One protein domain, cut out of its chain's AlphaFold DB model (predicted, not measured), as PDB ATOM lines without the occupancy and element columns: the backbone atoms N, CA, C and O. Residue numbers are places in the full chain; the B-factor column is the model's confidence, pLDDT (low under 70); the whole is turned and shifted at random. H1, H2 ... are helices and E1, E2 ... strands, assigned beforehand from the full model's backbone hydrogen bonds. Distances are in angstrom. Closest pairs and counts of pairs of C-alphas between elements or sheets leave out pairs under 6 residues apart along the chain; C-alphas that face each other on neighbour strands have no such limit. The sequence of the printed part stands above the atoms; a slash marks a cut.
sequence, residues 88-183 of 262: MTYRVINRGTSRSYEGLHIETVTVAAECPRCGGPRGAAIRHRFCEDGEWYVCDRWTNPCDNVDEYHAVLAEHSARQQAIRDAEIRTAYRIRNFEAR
ATOM      1  N   MET A  88      35.788  -4.299   3.162       97.44
ATOM      2  CA  MET A  88      35.381  -5.664   3.478       97.44
ATOM      3  C   MET A  88      35.960  -6.627   2.451       97.44
ATOM      4  O   MET A  88      36.316  -6.222   1.342       97.44
ATOM      5  N   THR A  89      36.045  -7.895   2.841       98.19
ATOM      6  CA  THR A  89      36.558  -8.966   1.994       98.19
ATOM      7  C   THR A  89      35.441  -9.948   1.665       98.19
ATOM      8  O   THR A  89      34.723 -10.379   2.565       98.19
ATOM      9  N   TYR A  90      35.325 -10.313   0.391       98.44
ATOM     10  CA  TYR A  90      34.363 -11.293  -0.115       98.44
ATOM     11  C   TYR A  90      35.069 -12.316  -0.996       98.44
ATOM     12  O   TYR A  90      36.083 -12.013  -1.619       98.44
ATOM     13  N   ARG A  91      34.504 -13.514  -1.097       98.62
ATOM     14  CA  ARG A  91      34.873 -14.519  -2.096       98.62
ATOM     15  C   ARG A  91      33.877 -14.439  -3.239       98.62
ATOM     16  O   ARG A  91      32.728 -14.838  -3.082       98.62
ATOM     17  N   VAL A  92      34.285 -13.904  -4.377       98.38
ATOM     18  CA  VAL A  92      33.395 -13.702  -5.527       98.38
ATOM     19  C   VAL A  92      33.768 -14.631  -6.670       98.38
ATOM     20  O   VAL A  92      34.904 -15.089  -6.775       98.38
ATOM     21  N   ILE A  93      32.792 -14.927  -7.521       97.44
ATOM     22  CA  ILE A  93      33.020 -15.715  -8.730       97.44
ATOM     23  C   ILE A  93      33.650 -14.797  -9.776       97.44
ATOM     24  O   ILE A  93      33.030 -13.805 -10.168       97.44
ATOM     25  N   ASN A  94      34.836 -15.152 -10.258       96.56
ATOM     26  CA  ASN A  94      35.466 -14.530 -11.413       96.56
ATOM     27  C   ASN A  94      35.376 -15.498 -12.597       96.56
ATOM     28  O   ASN A  94      35.990 -16.560 -12.584       96.56
ATOM     29  N   ARG A  95      34.581 -15.139 -13.611       94.44
ATOM     30  CA  ARG A  95      34.402 -15.934 -14.843       94.44
ATOM     31  C   ARG A  95      35.435 -15.602 -15.932       94.44
ATOM     32  O   ARG A  95      35.303 -16.063 -17.059       94.44
ATOM     33  N   GLY A  96      36.440 -14.785 -15.613       91.38
ATOM     34  CA  GLY A  96      37.421 -14.291 -16.572       91.38
ATOM     35  C   GLY A  96      36.815 -13.350 -17.619       91.38
ATOM     36  O   GLY A  96      35.708 -12.830 -17.471       91.38
ATOM     37  N   THR A  97      37.575 -13.104 -18.687       86.94
ATOM     38  CA  THR A  97      37.153 -12.295 -19.847       86.94
ATOM     39  C   THR A  97      36.757 -13.144 -21.054       86.94
ATOM     40  O   THR A  97      36.265 -12.604 -22.047       86.94
ATOM     41  N   SER A  98      36.983 -14.462 -20.996       85.19
ATOM     42  CA  SER A  98      36.649 -15.364 -22.094       85.19
ATOM     43  C   SER A  98      35.137 -15.524 -22.236       85.19
ATOM     44  O   SER A  98      34.398 -15.572 -21.256       85.19
ATOM     45  N   ARG A  99      34.674 -15.669 -23.481       80.06
ATOM     46  CA  ARG A  99      33.284 -16.044 -23.781       80.06
ATOM     47  C   ARG A  99      33.013 -17.534 -23.556       80.06
ATOM     48  O   ARG A  99      31.851 -17.908 -23.478       80.06
ATOM     49  N   SER A 100      34.056 -18.364 -23.484       80.69
ATOM     50  CA  SER A 100      33.939 -19.822 -23.331       80.69
ATOM     51  C   SER A 100      33.675 -20.278 -21.891       80.69
ATOM     52  O   SER A 100      33.616 -21.477 -21.668       80.69
ATOM     53  N   TYR A 101      33.548 -19.363 -20.918       69.69
ATOM     54  CA  TYR A 101      33.497 -19.667 -19.474       69.69
ATOM     55  C   TYR A 101      34.717 -20.442 -18.931       69.69
ATOM     56  O   TYR A 101      34.793 -20.730 -17.738       69.69
ATOM     57  N   GLU A 102      35.726 -20.698 -19.766       81.06
ATOM     58  CA  GLU A 102      37.021 -21.220 -19.348       81.06
ATOM     59  C   GLU A 102      37.704 -20.198 -18.429       81.06
ATOM     60  O   GLU A 102      37.931 -19.045 -18.810       81.06
ATOM     61  N   GLY A 103      38.033 -20.627 -17.209       84.31
ATOM     62  CA  GLY A 103      38.704 -19.788 -16.214       84.31
ATOM     63  C   GLY A 103      37.829 -19.326 -15.051       84.31
ATOM     64  O   GLY A 103      38.226 -18.388 -14.354       84.31
ATOM     65  N   LEU A 104      36.678 -19.968 -14.804       93.31
ATOM     66  CA  LEU A 104      35.946 -19.764 -13.556       93.31
ATOM     67  C   LEU A 104      36.854 -20.087 -12.363       93.31
ATOM     68  O   LEU A 104      37.380 -21.187 -12.226       93.31
ATOM     69  N   HIS A 105      37.023 -19.113 -11.475       95.44
ATOM     70  CA  HIS A 105      37.683 -19.311 -10.192       95.44
ATOM     71  C   HIS A 105      37.054 -18.418  -9.124       95.44
ATOM     72  O   HIS A 105      36.343 -17.453  -9.413       95.44
ATOM     73  N   ILE A 106      37.295 -18.763  -7.860       97.81
ATOM     74  CA  ILE A 106      36.862 -17.956  -6.721       97.81
ATOM     75  C   ILE A 106      37.995 -17.017  -6.330       97.81
ATOM     76  O   ILE A 106      39.076 -17.462  -5.944       97.81
ATOM     77  N   GLU A 107      37.729 -15.718  -6.397       98.06
ATOM     78  CA  GLU A 107      38.687 -14.676  -6.053       98.06
ATOM     79  C   GLU A 107      38.311 -14.033  -4.715       98.06
ATOM     80  O   GLU A 107      37.156 -13.672  -4.477       98.06
ATOM     81  N   THR A 108      39.293 -13.895  -3.823       98.56
ATOM     82  CA  THR A 108      39.123 -13.142  -2.575       98.56
ATOM     83  C   THR A 108      39.375 -11.667  -2.858       98.56
ATOM     84  O   THR A 108      40.516 -11.260  -3.057       98.56
ATOM     85  N   VAL A 109      38.318 -10.864  -2.851       98.38
ATOM     86  CA  VAL A 109      38.360  -9.444  -3.207       98.38
ATOM     87  C   VAL A 109      38.178  -8.563  -1.984       98.38
ATOM     88  O   VAL A 109      37.323  -8.813  -1.139       98.38
ATOM     89  N   THR A 110      38.954  -7.485  -1.916       98.38
ATOM     90  CA  THR A 110      38.773  -6.395  -0.948       98.38
ATOM     91  C   THR A 110      38.144  -5.187  -1.633       98.38
ATOM     92  O   THR A 110      38.751  -4.613  -2.541       98.38
ATOM     93  N   VAL A 111      36.968  -4.777  -1.159       98.31
ATOM     94  CA  VAL A 111      36.171  -3.650  -1.683       98.31
ATOM     95  C   VAL A 111      35.784  -2.683  -0.567       98.31
ATOM     96  O   VAL A 111      36.054  -2.948   0.607       98.31
ATOM     97  N   ALA A 112      35.204  -1.531  -0.906       97.62
ATOM     98  CA  ALA A 112      34.678  -0.597   0.080       97.62
ATOM     99  C   ALA A 112      33.590  -1.267   0.931       97.62
ATOM    100  O   ALA A 112      32.761  -2.031   0.438       97.62
ATOM    101  N   ALA A 113      33.568  -0.946   2.224       97.56
ATOM    102  CA  ALA A 113      32.513  -1.416   3.119       97.56
ATOM    103  C   ALA A 113      31.171  -0.701   2.882       97.56
ATOM    104  O   ALA A 113      30.188  -1.028   3.535       97.56
ATOM    105  N   GLU A 114      31.136   0.296   1.995       97.12
ATOM    106  CA  GLU A 114      29.937   1.047   1.636       97.12
ATOM    107  C   GLU A 114      29.324   0.485   0.343       97.12
ATOM    108  O   GLU A 114      30.036   0.129  -0.602       97.12
ATOM    109  N   CYS A 115      27.998   0.389   0.295       96.75
ATOM    110  CA  CYS A 115      27.245   0.052  -0.904       96.75
ATOM    111  C   CYS A 115      27.400   1.193  -1.925       96.75
ATOM    112  O   CYS A 115      27.147   2.350  -1.574       96.75
ATOM    113  N   PRO A 116      27.752   0.906  -3.191       95.62
ATOM    114  CA  PRO A 116      28.019   1.946  -4.187       95.62
ATOM    115  C   PRO A 116      26.764   2.743  -4.570       95.62
ATOM    116  O   PRO A 116      26.879   3.846  -5.096       95.62
ATOM    117  N   ARG A 117      25.568   2.201  -4.297       95.38
ATOM    118  CA  ARG A 117      24.285   2.832  -4.627       95.38
ATOM    119  C   ARG A 117      23.769   3.763  -3.530       95.38
ATOM    120  O   ARG A 117      23.358   4.885  -3.819       95.38
ATOM    121  N   CYS A 118      23.777   3.302  -2.278       94.81
ATOM    122  CA  CYS A 118      23.180   4.040  -1.160       94.81
ATOM    123  C   CYS A 118      24.187   4.624  -0.157       94.81
ATOM    124  O   CYS A 118      23.781   5.330   0.772       94.81
ATOM    125  N   GLY A 119      25.473   4.275  -0.280       95.06
ATOM    126  CA  GLY A 119      26.537   4.688   0.636       95.06
ATOM    127  C   GLY A 119      26.448   4.084   2.045       95.06
ATOM    128  O   GLY A 119      27.274   4.399   2.898       95.06
ATOM    129  N   GLY A 120      25.446   3.238   2.306       95.50
ATOM    130  CA  GLY A 120      25.286   2.494   3.555       95.50
ATOM    131  C   GLY A 120      26.279   1.359   3.713       95.50
ATOM    132  O   GLY A 120      26.972   1.045   2.754       95.50
ATOM    133  N   PRO A 121      26.337   0.691   4.878       96.75
ATOM    134  CA  PRO A 121      27.183  -0.487   5.026       96.75
ATOM    135  C   PRO A 121      26.750  -1.576   4.036       96.75
ATOM    136  O   PRO A 121      25.555  -1.792   3.817       96.75
ATOM    137  N   ARG A 122      27.713  -2.284   3.451       97.50
ATOM    138  CA  ARG A 122      27.417  -3.523   2.736       97.50
ATOM    139  C   ARG A 122      26.981  -4.607   3.712       97.50
ATOM    140  O   ARG A 122      27.356  -4.595   4.886       97.50
ATOM    141  N   GLY A 123      26.168  -5.528   3.209       96.06
ATOM    142  CA  GLY A 123      25.727  -6.688   3.977       96.06
ATOM    143  C   GLY A 123      26.887  -7.588   4.400       96.06
ATOM    144  O   GLY A 123      27.933  -7.630   3.758       96.06
ATOM    145  N   ALA A 124      26.684  -8.356   5.467       95.94
ATOM    146  CA  ALA A 124      27.628  -9.401   5.845       95.94
ATOM    147  C   ALA A 124      27.702 -10.497   4.766       95.94
ATOM    148  O   ALA A 124      26.697 -10.846   4.143       95.94
ATOM    149  N   ALA A 125      28.896 -11.060   4.575       97.69
ATOM    150  CA  ALA A 125      29.127 -12.170   3.662       97.69
ATOM    151  C   ALA A 125      28.434 -13.452   4.159       97.69
ATOM    152  O   ALA A 125      28.696 -13.937   5.260       97.69
ATOM    153  N   ILE A 126      27.585 -14.032   3.316       98.06
ATOM    154  CA  ILE A 126      26.887 -15.299   3.531       98.06
ATOM    155  C   ILE A 126      27.440 -16.307   2.531       98.06
ATOM    156  O   ILE A 126      27.361 -16.103   1.320       98.06
ATOM    157  N   ARG A 127      27.976 -17.424   3.029       98.25
ATOM    158  CA  ARG A 127      28.518 -18.474   2.161       98.25
ATOM    159  C   ARG A 127      27.412 -19.061   1.287       98.25
ATOM    160  O   ARG A 127      26.383 -19.502   1.792       98.25
ATOM    161  N   HIS A 128      27.665 -19.137  -0.009       98.12
ATOM    162  CA  HIS A 128      26.769 -19.720  -0.988       98.12
ATOM    163  C   HIS A 128      27.507 -20.773  -1.811       98.12
ATOM    164  O   HIS A 128      28.560 -20.506  -2.387       98.12
ATOM    165  N   ARG A 129      26.946 -21.981  -1.856       98.31
ATOM    166  CA  ARG A 129      27.471 -23.099  -2.637       98.31
ATOM    167  C   ARG A 129      26.649 -23.254  -3.914       98.31
ATOM    168  O   ARG A 129      25.423 -23.286  -3.833       98.31
ATOM    169  N   PHE A 130      27.317 -23.382  -5.055       96.88
ATOM    170  CA  PHE A 130      26.686 -23.566  -6.366       96.88
ATOM    171  C   PHE A 130      27.478 -24.566  -7.218       96.88
ATOM    172  O   PHE A 130      28.629 -24.870  -6.900       96.88
ATOM    173  N   CYS A 131      26.838 -25.103  -8.256       96.69
ATOM    174  CA  CYS A 131      27.429 -26.032  -9.215       96.69
ATOM    175  C   CYS A 131      27.453 -25.361 -10.595       96.69
ATOM    176  O   CYS A 131      26.416 -24.844 -11.011       96.69
ATOM    177  N   GLU A 132      28.598 -25.367 -11.274       94.50
ATOM    178  CA  GLU A 132      28.771 -24.874 -12.648       94.50
ATOM    179  C   GLU A 132      29.620 -25.905 -13.405       94.50
ATOM    180  O   GLU A 132      30.630 -26.367 -12.880       94.50
ATOM    181  N   ASP A 133      29.165 -26.339 -14.584       92.31
ATOM    182  CA  ASP A 133      29.847 -27.339 -15.427       92.31
ATOM    183  C   ASP A 133      30.233 -28.652 -14.712       92.31
ATOM    184  O   ASP A 133      31.216 -29.312 -15.036       92.31
ATOM    185  N   GLY A 134      29.421 -29.064 -13.732       94.94
ATOM    186  CA  GLY A 134      29.635 -30.289 -12.952       94.94
ATOM    187  C   GLY A 134      30.606 -30.135 -11.777       94.94
ATOM    188  O   GLY A 134      30.732 -31.062 -10.973       94.94
ATOM    189  N   GLU A 135      31.230 -28.968 -11.620       95.69
ATOM    190  CA  GLU A 135      32.095 -28.640 -10.490       95.69
ATOM    191  C   GLU A 135      31.361 -27.801  -9.435       95.69
ATOM    192  O   GLU A 135      30.526 -26.946  -9.733       95.69
ATOM    193  N   TRP A 136      31.674 -28.050  -8.161       97.19
ATOM    194  CA  TRP A 136      31.072 -27.341  -7.031       97.19
ATOM    195  C   TRP A 136      31.994 -26.250  -6.500       97.19
ATOM    196  O   TRP A 136      33.119 -26.523  -6.084       97.19
ATOM    197  N   TYR A 137      31.455 -25.042  -6.372       97.44
ATOM    198  CA  TYR A 137      32.171 -23.869  -5.886       97.44
ATOM    199  C   TYR A 137      31.470 -23.245  -4.676       97.44
ATOM    200  O   TYR A 137      30.284 -23.474  -4.416       97.44
ATOM    201  N   VAL A 138      32.215 -22.436  -3.915       98.25
ATOM    202  CA  VAL A 138      31.693 -21.661  -2.782       98.25
ATOM    203  C   VAL A 138      32.105 -20.203  -2.938       98.25
ATOM    204  O   VAL A 138      33.289 -19.884  -2.870       98.25
ATOM    205  N   CYS A 139      31.122 -19.323  -3.083       98.44
ATOM    206  CA  CYS A 139      31.293 -17.874  -3.066       98.44
ATOM    207  C   CYS A 139      30.562 -17.258  -1.862       98.44
ATOM    208  O   CYS A 139      29.955 -17.964  -1.054       98.44
ATOM    209  N   ASP A 140      30.632 -15.942  -1.729       98.69
ATOM    210  CA  ASP A 140      29.880 -15.158  -0.762       98.69
ATOM    211  C   ASP A 140      28.767 -14.381  -1.476       98.69
ATOM    212  O   ASP A 140      28.970 -13.786  -2.535       98.69
ATOM    213  N   ARG A 141      27.571 -14.384  -0.891       98.00
ATOM    214  CA  ARG A 141      26.448 -13.500  -1.229       98.00
ATOM    215  C   ARG A 141      26.208 -12.552  -0.067       98.00
ATOM    216  O   ARG A 141      26.506 -12.888   1.071       98.00
ATOM    217  N   TRP A 142      25.651 -11.386  -0.333       97.81
ATOM    218  CA  TRP A 142      25.264 -10.446   0.711       97.81
ATOM    219  C   TRP A 142      24.052  -9.650   0.252       97.81
ATOM    220  O   TRP A 142      23.798  -9.516  -0.946       97.81
ATOM    221  N   THR A 143      23.315  -9.123   1.223       96.81
ATOM    222  CA  THR A 143      22.171  -8.247   0.981       96.81
ATOM    223  C   THR A 143      22.496  -6.882   1.554       96.81
ATOM    224  O   THR A 143      22.753  -6.750   2.751       96.81
ATOM    225  N   ASN A 144      22.517  -5.864   0.698       96.00
ATOM    226  CA  ASN A 144      22.686  -4.490   1.149       96.00
ATOM    227  C   ASN A 144      21.371  -3.979   1.760       96.00
ATOM    228  O   ASN A 144      20.308  -4.348   1.269       96.00
ATOM    229  N   PRO A 145      21.396  -3.072   2.753       91.12
ATOM    230  CA  PRO A 145      20.164  -2.577   3.377       91.12
ATOM    231  C   PRO A 145      19.252  -1.754   2.450       91.12
ATOM    232  O   PRO A 145      18.140  -1.420   2.833       91.12
ATOM    233  N   CYS A 146      19.732  -1.374   1.261       91.06
ATOM    234  CA  CYS A 146      18.935  -0.722   0.216       91.06
ATOM    235  C   CYS A 146      18.416  -1.701  -0.851       91.06
ATOM    236  O   CYS A 146      18.030  -1.264  -1.933       91.06
ATOM    237  N   ASP A 147      18.518  -3.009  -0.600       94.00
ATOM    238  CA  ASP A 147      18.193  -4.098  -1.528       94.00
ATOM    239  C   ASP A 147      18.996  -4.098  -2.843       94.00
ATOM    240  O   ASP A 147      18.734  -4.893  -3.746       94.00
ATOM    241  N   ASN A 148      20.024  -3.247  -2.961       94.25
ATOM    242  CA  ASN A 148      20.938  -3.297  -4.093       94.25
ATOM    243  C   ASN A 148      21.689  -4.627  -4.110       94.25
ATOM    244  O   ASN A 148      22.400  -4.953  -3.155       94.25
ATOM    245  N   VAL A 149      21.601  -5.337  -5.229       96.75
ATOM    246  CA  VAL A 149      22.416  -6.520  -5.492       96.75
ATOM    247  C   VAL A 149      23.727  -6.058  -6.117       96.75
ATOM    248  O   VAL A 149      23.734  -5.463  -7.192       96.75
ATOM    249  N   ASP A 150      24.841  -6.315  -5.439       96.50
ATOM    250  CA  ASP A 150      26.158  -6.043  -6.006       96.50
ATOM    251  C   ASP A 150      26.519  -7.159  -6.990       96.50
ATOM    252  O   ASP A 150      26.719  -8.316  -6.613       96.50
ATOM    253  N   GLU A 151      26.616  -6.814  -8.268       97.31
ATOM    254  CA  GLU A 151      27.023  -7.765  -9.293       97.31
ATOM    255  C   GLU A 151      28.517  -8.090  -9.149       97.31
ATOM    256  O   GLU A 151      29.356  -7.192  -9.053       97.31
ATOM    257  N   TYR A 152      28.881  -9.378  -9.161       97.31
ATOM    258  CA  TYR A 152      30.268  -9.801  -8.919       97.31
ATOM    259  C   TYR A 152      31.286  -9.158  -9.868       97.31
ATOM    260  O   TYR A 152      32.391  -8.845  -9.439       97.31
ATOM    261  N   HIS A 153      30.922  -8.886 -11.125       96.62
ATOM    262  CA  HIS A 153      31.827  -8.212 -12.059       96.62
ATOM    263  C   HIS A 153      32.101  -6.751 -11.661       96.62
ATOM    264  O   HIS A 153      33.228  -6.282 -11.803       96.62
ATOM    265  N   ALA A 154      31.109  -6.040 -11.113       97.00
ATOM    266  CA  ALA A 154      31.287  -4.681 -10.608       97.00
ATOM    267  C   ALA A 154      32.176  -4.676  -9.353       97.00
ATOM    268  O   ALA A 154      33.048  -3.822  -9.211       97.00
ATOM    269  N   VAL A 155      32.016  -5.681  -8.487       98.12
ATOM    270  CA  VAL A 155      32.865  -5.891  -7.300       98.12
ATOM    271  C   VAL A 155      34.314  -6.199  -7.705       98.12
ATOM    272  O   VAL A 155      35.245  -5.634  -7.131       98.12
ATOM    273  N   LEU A 156      34.523  -7.041  -8.724       98.12
ATOM    274  CA  LEU A 156      35.846  -7.332  -9.294       98.12
ATOM    275  C   LEU A 156      36.491  -6.088  -9.921       98.12
ATOM    276  O   LEU A 156      37.685  -5.844  -9.729       98.12
ATOM    277  N   ALA A 157      35.712  -5.271 -10.635       97.50
ATOM    278  CA  ALA A 157      36.191  -4.014 -11.209       97.50
ATOM    279  C   ALA A 157      36.608  -3.014 -10.118       97.50
ATOM    280  O   ALA A 157      37.681  -2.415 -10.205       97.50
ATOM    281  N   GLU A 158      35.806  -2.876  -9.058       98.06
ATOM    282  CA  GLU A 158      36.143  -2.055  -7.894       98.06
ATOM    283  C   GLU A 158      37.428  -2.539  -7.210       98.06
ATOM    284  O   GLU A 158      38.316  -1.735  -6.907       98.06
ATOM    285  N   HIS A 159      37.557  -3.853  -7.004       98.12
ATOM    286  CA  HIS A 159      38.764  -4.450  -6.441       98.12
ATOM    287  C   HIS A 159      39.997  -4.148  -7.301       98.12
ATOM    288  O   HIS A 159      41.011  -3.668  -6.792       98.12
ATOM    289  N   SER A 160      39.885  -4.350  -8.614       97.94
ATOM    290  CA  SER A 160      40.958  -4.092  -9.579       97.94
ATOM    291  C   SER A 160      41.387  -2.622  -9.571       97.94
ATOM    292  O   SER A 160      42.581  -2.320  -9.511       97.94
ATOM    293  N   ALA A 161      40.422  -1.696  -9.558       97.69
ATOM    294  CA  ALA A 161      40.688  -0.263  -9.464       97.69
ATOM    295  C   ALA A 161      41.413   0.097  -8.157       97.69
ATOM    296  O   ALA A 161      42.358   0.892  -8.159       97.69
ATOM    297  N   ARG A 162      41.026  -0.528  -7.039       97.12
ATOM    298  CA  ARG A 162      41.699  -0.351  -5.747       97.12
ATOM    299  C   ARG A 162      43.140  -0.861  -5.778       97.12
ATOM    300  O   ARG A 162      44.029  -0.148  -5.317       97.12
ATOM    301  N   GLN A 163      43.380  -2.054  -6.325       97.88
ATOM    302  CA  GLN A 163      44.733  -2.608  -6.470       97.88
ATOM    303  C   GLN A 163      45.612  -1.707  -7.342       97.88
ATOM    304  O   GLN A 163      46.760  -1.435  -6.993       97.88
ATOM    305  N   GLN A 164      45.059  -1.172  -8.433       97.88
ATOM    306  CA  GLN A 164      45.776  -0.216  -9.270       97.88
ATOM    307  C   GLN A 164      46.145   1.054  -8.497       97.88
ATOM    308  O   GLN A 164      47.299   1.469  -8.530       97.88
ATOM    309  N   ALA A 165      45.208   1.628  -7.738       95.44
ATOM    310  CA  ALA A 165      45.468   2.826  -6.942       95.44
ATOM    311  C   ALA A 165      46.550   2.613  -5.866       95.44
ATOM    312  O   ALA A 165      47.330   3.532  -5.598       95.44
ATOM    313  N   ILE A 166      46.611   1.419  -5.261       95.75
ATOM    314  CA  ILE A 166      47.668   1.038  -4.310       95.75
ATOM    315  C   ILE A 166      49.020   0.988  -5.027       95.75
ATOM    316  O   ILE A 166      49.937   1.698  -4.612       95.75
ATOM    317  N   ARG A 167      49.117   0.258  -6.147       97.50
ATOM    318  CA  ARG A 167      50.350   0.183  -6.953       97.50
ATOM    319  C   ARG A 167      50.828   1.563  -7.401       97.50
ATOM    320  O   ARG A 167      52.002   1.894  -7.261       97.50
ATOM    321  N   ASP A 168      49.918   2.413  -7.869       96.44
ATOM    322  CA  ASP A 168      50.248   3.781  -8.279       96.44
ATOM    323  C   ASP A 168      50.756   4.624  -7.096       96.44
ATOM    324  O   ASP A 168      51.667   5.443  -7.244       96.44
ATOM    325  N   ALA A 169      50.187   4.442  -5.898       95.00
ATOM    326  CA  ALA A 169      50.644   5.122  -4.689       95.00
ATOM    327  C   ALA A 169      52.036   4.647  -4.241       95.00
ATOM    328  O   ALA A 169      52.857   5.481  -3.845       95.00
ATOM    329  N   GLU A 170      52.319   3.350  -4.350       97.00
ATOM    330  CA  GLU A 170      53.638   2.768  -4.084       97.00
ATOM    331  C   GLU A 170      54.683   3.309  -5.062       97.00
ATOM    332  O   GLU A 170      55.711   3.829  -4.627       97.00
ATOM    333  N   ILE A 171      54.384   3.315  -6.367       96.38
ATOM    334  CA  ILE A 171      55.265   3.878  -7.403       96.38
ATOM    335  C   ILE A 171      55.547   5.360  -7.132       96.38
ATOM    336  O   ILE A 171      56.704   5.789  -7.159       96.38
ATOM    337  N   ARG A 172      54.517   6.160  -6.814       94.56
ATOM    338  CA  ARG A 172      54.697   7.581  -6.461       94.56
ATOM    339  C   ARG A 172      55.553   7.767  -5.212       94.56
ATOM    340  O   ARG A 172      56.335   8.716  -5.151       94.56
ATOM    341  N   THR A 173      55.404   6.895  -4.219       95.88
ATOM    342  CA  THR A 173      56.184   6.947  -2.977       95.88
ATOM    343  C   THR A 173      57.639   6.580  -3.239       95.88
ATOM    344  O   THR A 173      58.522   7.341  -2.855       95.88
ATOM    345  N   ALA A 174      57.893   5.504  -3.988       94.19
ATOM    346  CA  ALA A 174      59.232   5.101  -4.409       94.19
ATOM    347  C   ALA A 174      59.924   6.198  -5.231       94.19
ATOM    348  O   ALA A 174      61.092   6.506  -5.005       94.19
ATOM    349  N   TYR A 175      59.193   6.854  -6.137       93.88
ATOM    350  CA  TYR A 175      59.702   8.001  -6.888       93.88
ATOM    351  C   TYR A 175      60.031   9.194  -5.980       93.88
ATOM    352  O   TYR A 175      61.071   9.828  -6.147       93.88
ATOM    353  N   ARG A 176      59.173   9.501  -4.997       91.88
ATOM    354  CA  ARG A 176      59.426  10.578  -4.028       91.88
ATOM    355  C   ARG A 176      60.661  10.289  -3.180       91.88
ATOM    356  O   ARG A 176      61.462  11.200  -3.017       91.88
ATOM    357  N   ILE A 177      60.812   9.060  -2.682       87.81
ATOM    358  CA  ILE A 177      61.981   8.627  -1.903       87.81
ATOM    359  C   ILE A 177      63.234   8.738  -2.764       87.81
ATOM    360  O   ILE A 177      64.144   9.462  -2.386       87.81
ATOM    361  N   ARG A 178      63.234   8.170  -3.976       87.62
ATOM    362  CA  ARG A 178      64.368   8.279  -4.907       87.62
ATOM    363  C   ARG A 178      64.741   9.731  -5.204       87.62
ATOM    364  O   ARG A 178      65.915  10.069  -5.261       87.62
ATOM    365  N   ASN A 179      63.757  10.606  -5.398       82.19
ATOM    366  CA  ASN A 179      64.010  12.028  -5.630       82.19
ATOM    367  C   ASN A 179      64.501  12.765  -4.387       82.19
ATOM    368  O   ASN A 179      65.239  13.739  -4.516       82.19
ATOM    369  N   PHE A 180      64.048  12.357  -3.206       83.25
ATOM    370  CA  PHE A 180      64.530  12.888  -1.944       83.25
ATOM    371  C   PHE A 180      65.977  12.450  -1.713       83.25
ATOM    372  O   PHE A 180      66.825  13.312  -1.543       83.25
ATOM    373  N   GLU A 181      66.286  11.165  -1.872       81.00
ATOM    374  CA  GLU A 181      67.645  10.616  -1.835       81.00
ATOM    375  C   GLU A 181      68.548  11.255  -2.895       81.00
ATOM    376  O   GLU A 181      69.677  11.602  -2.598       81.00
ATOM    377  N   ALA A 182      68.062  11.514  -4.111       75.00
ATOM    378  CA  ALA A 182      68.826  12.239  -5.133       75.00
ATOM    379  C   ALA A 182      69.065  13.724  -4.791       75.00
ATOM    380  O   ALA A 182      69.948  14.361  -5.368       75.00
ATOM    381  N   ARG A 183      68.255  14.301  -3.893       73.00
ATOM    382  CA  ARG A 183      68.419  15.672  -3.381       73.00
ATOM    383  C   ARG A 183      69.263  15.725  -2.105       73.00
ATOM    384  O   ARG A 183      69.908  16.750  -1.898       73.00
TER     385      ARG A 183
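What this domain is: This is residues 88 to 183 of the 262 residues of an uncharacterized protein of Streptomyces sp. TSRI0281 (UniProt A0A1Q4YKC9). A small body of two strand hairpins, E1 with E2 and E3 with E4, has one long helix, H1, running out of it like an arm. The first part of H1, residues 152 to 163, packs on the hairpin E1 E2, while residues 164 to 183 stick out and make much of the length. The printed part has 96 residues, in the order E1, E2, E3, E4, H1, with two antiparallel two-stranded sheets and a mixed class of helices and strands. The whole is loose, with a radius of gyration of the C-alphas of 17.6 A, and elongated, spanning 60 by 34 by 20 A.

Where its parts are: E1, residues 88 to 94, begins at C-alpha 88 (35.381, -5.664, 3.478) and is 17.3 A long. E2, residues 105 to 112, measures 21.6 A. E3, residues 126 to 132, measures 18.9 A, and E4, residues 135 to 141, 18.6 A. H1, residues 152 to 183, is 46.2 A long and ends at C-alpha 183 (68.419, 15.672, -3.381).

How they stand to each other: E1 and E2 form an antiparallel hairpin, with N 90 and O 109 2.9 A apart, within hydrogen-bond range. H1 and E2 come closest at the C-alphas of Val 111 and His 159, 5.5 A apart. The closest C-alphas of E1 and E4 are those of Arg 91 and Cys 139, at 5.0 A. E3 and E4 form the other antiparallel hairpin, with N 128 and O 139 at 2.8 A, within hydrogen-bond range. E3 and H1 are apart. In H1 every O i to N i+4 pair is within hydrogen-bond range.

The domain as a whole: The C-alphas farthest apart, those of Gly 134 and Arg 183, are 60.9 A apart. The printed part has no cut. The link from E2 to E3, 13 residues, is long. Mean pLDDT of the printed part is 94.3, and residue 101 is under 70.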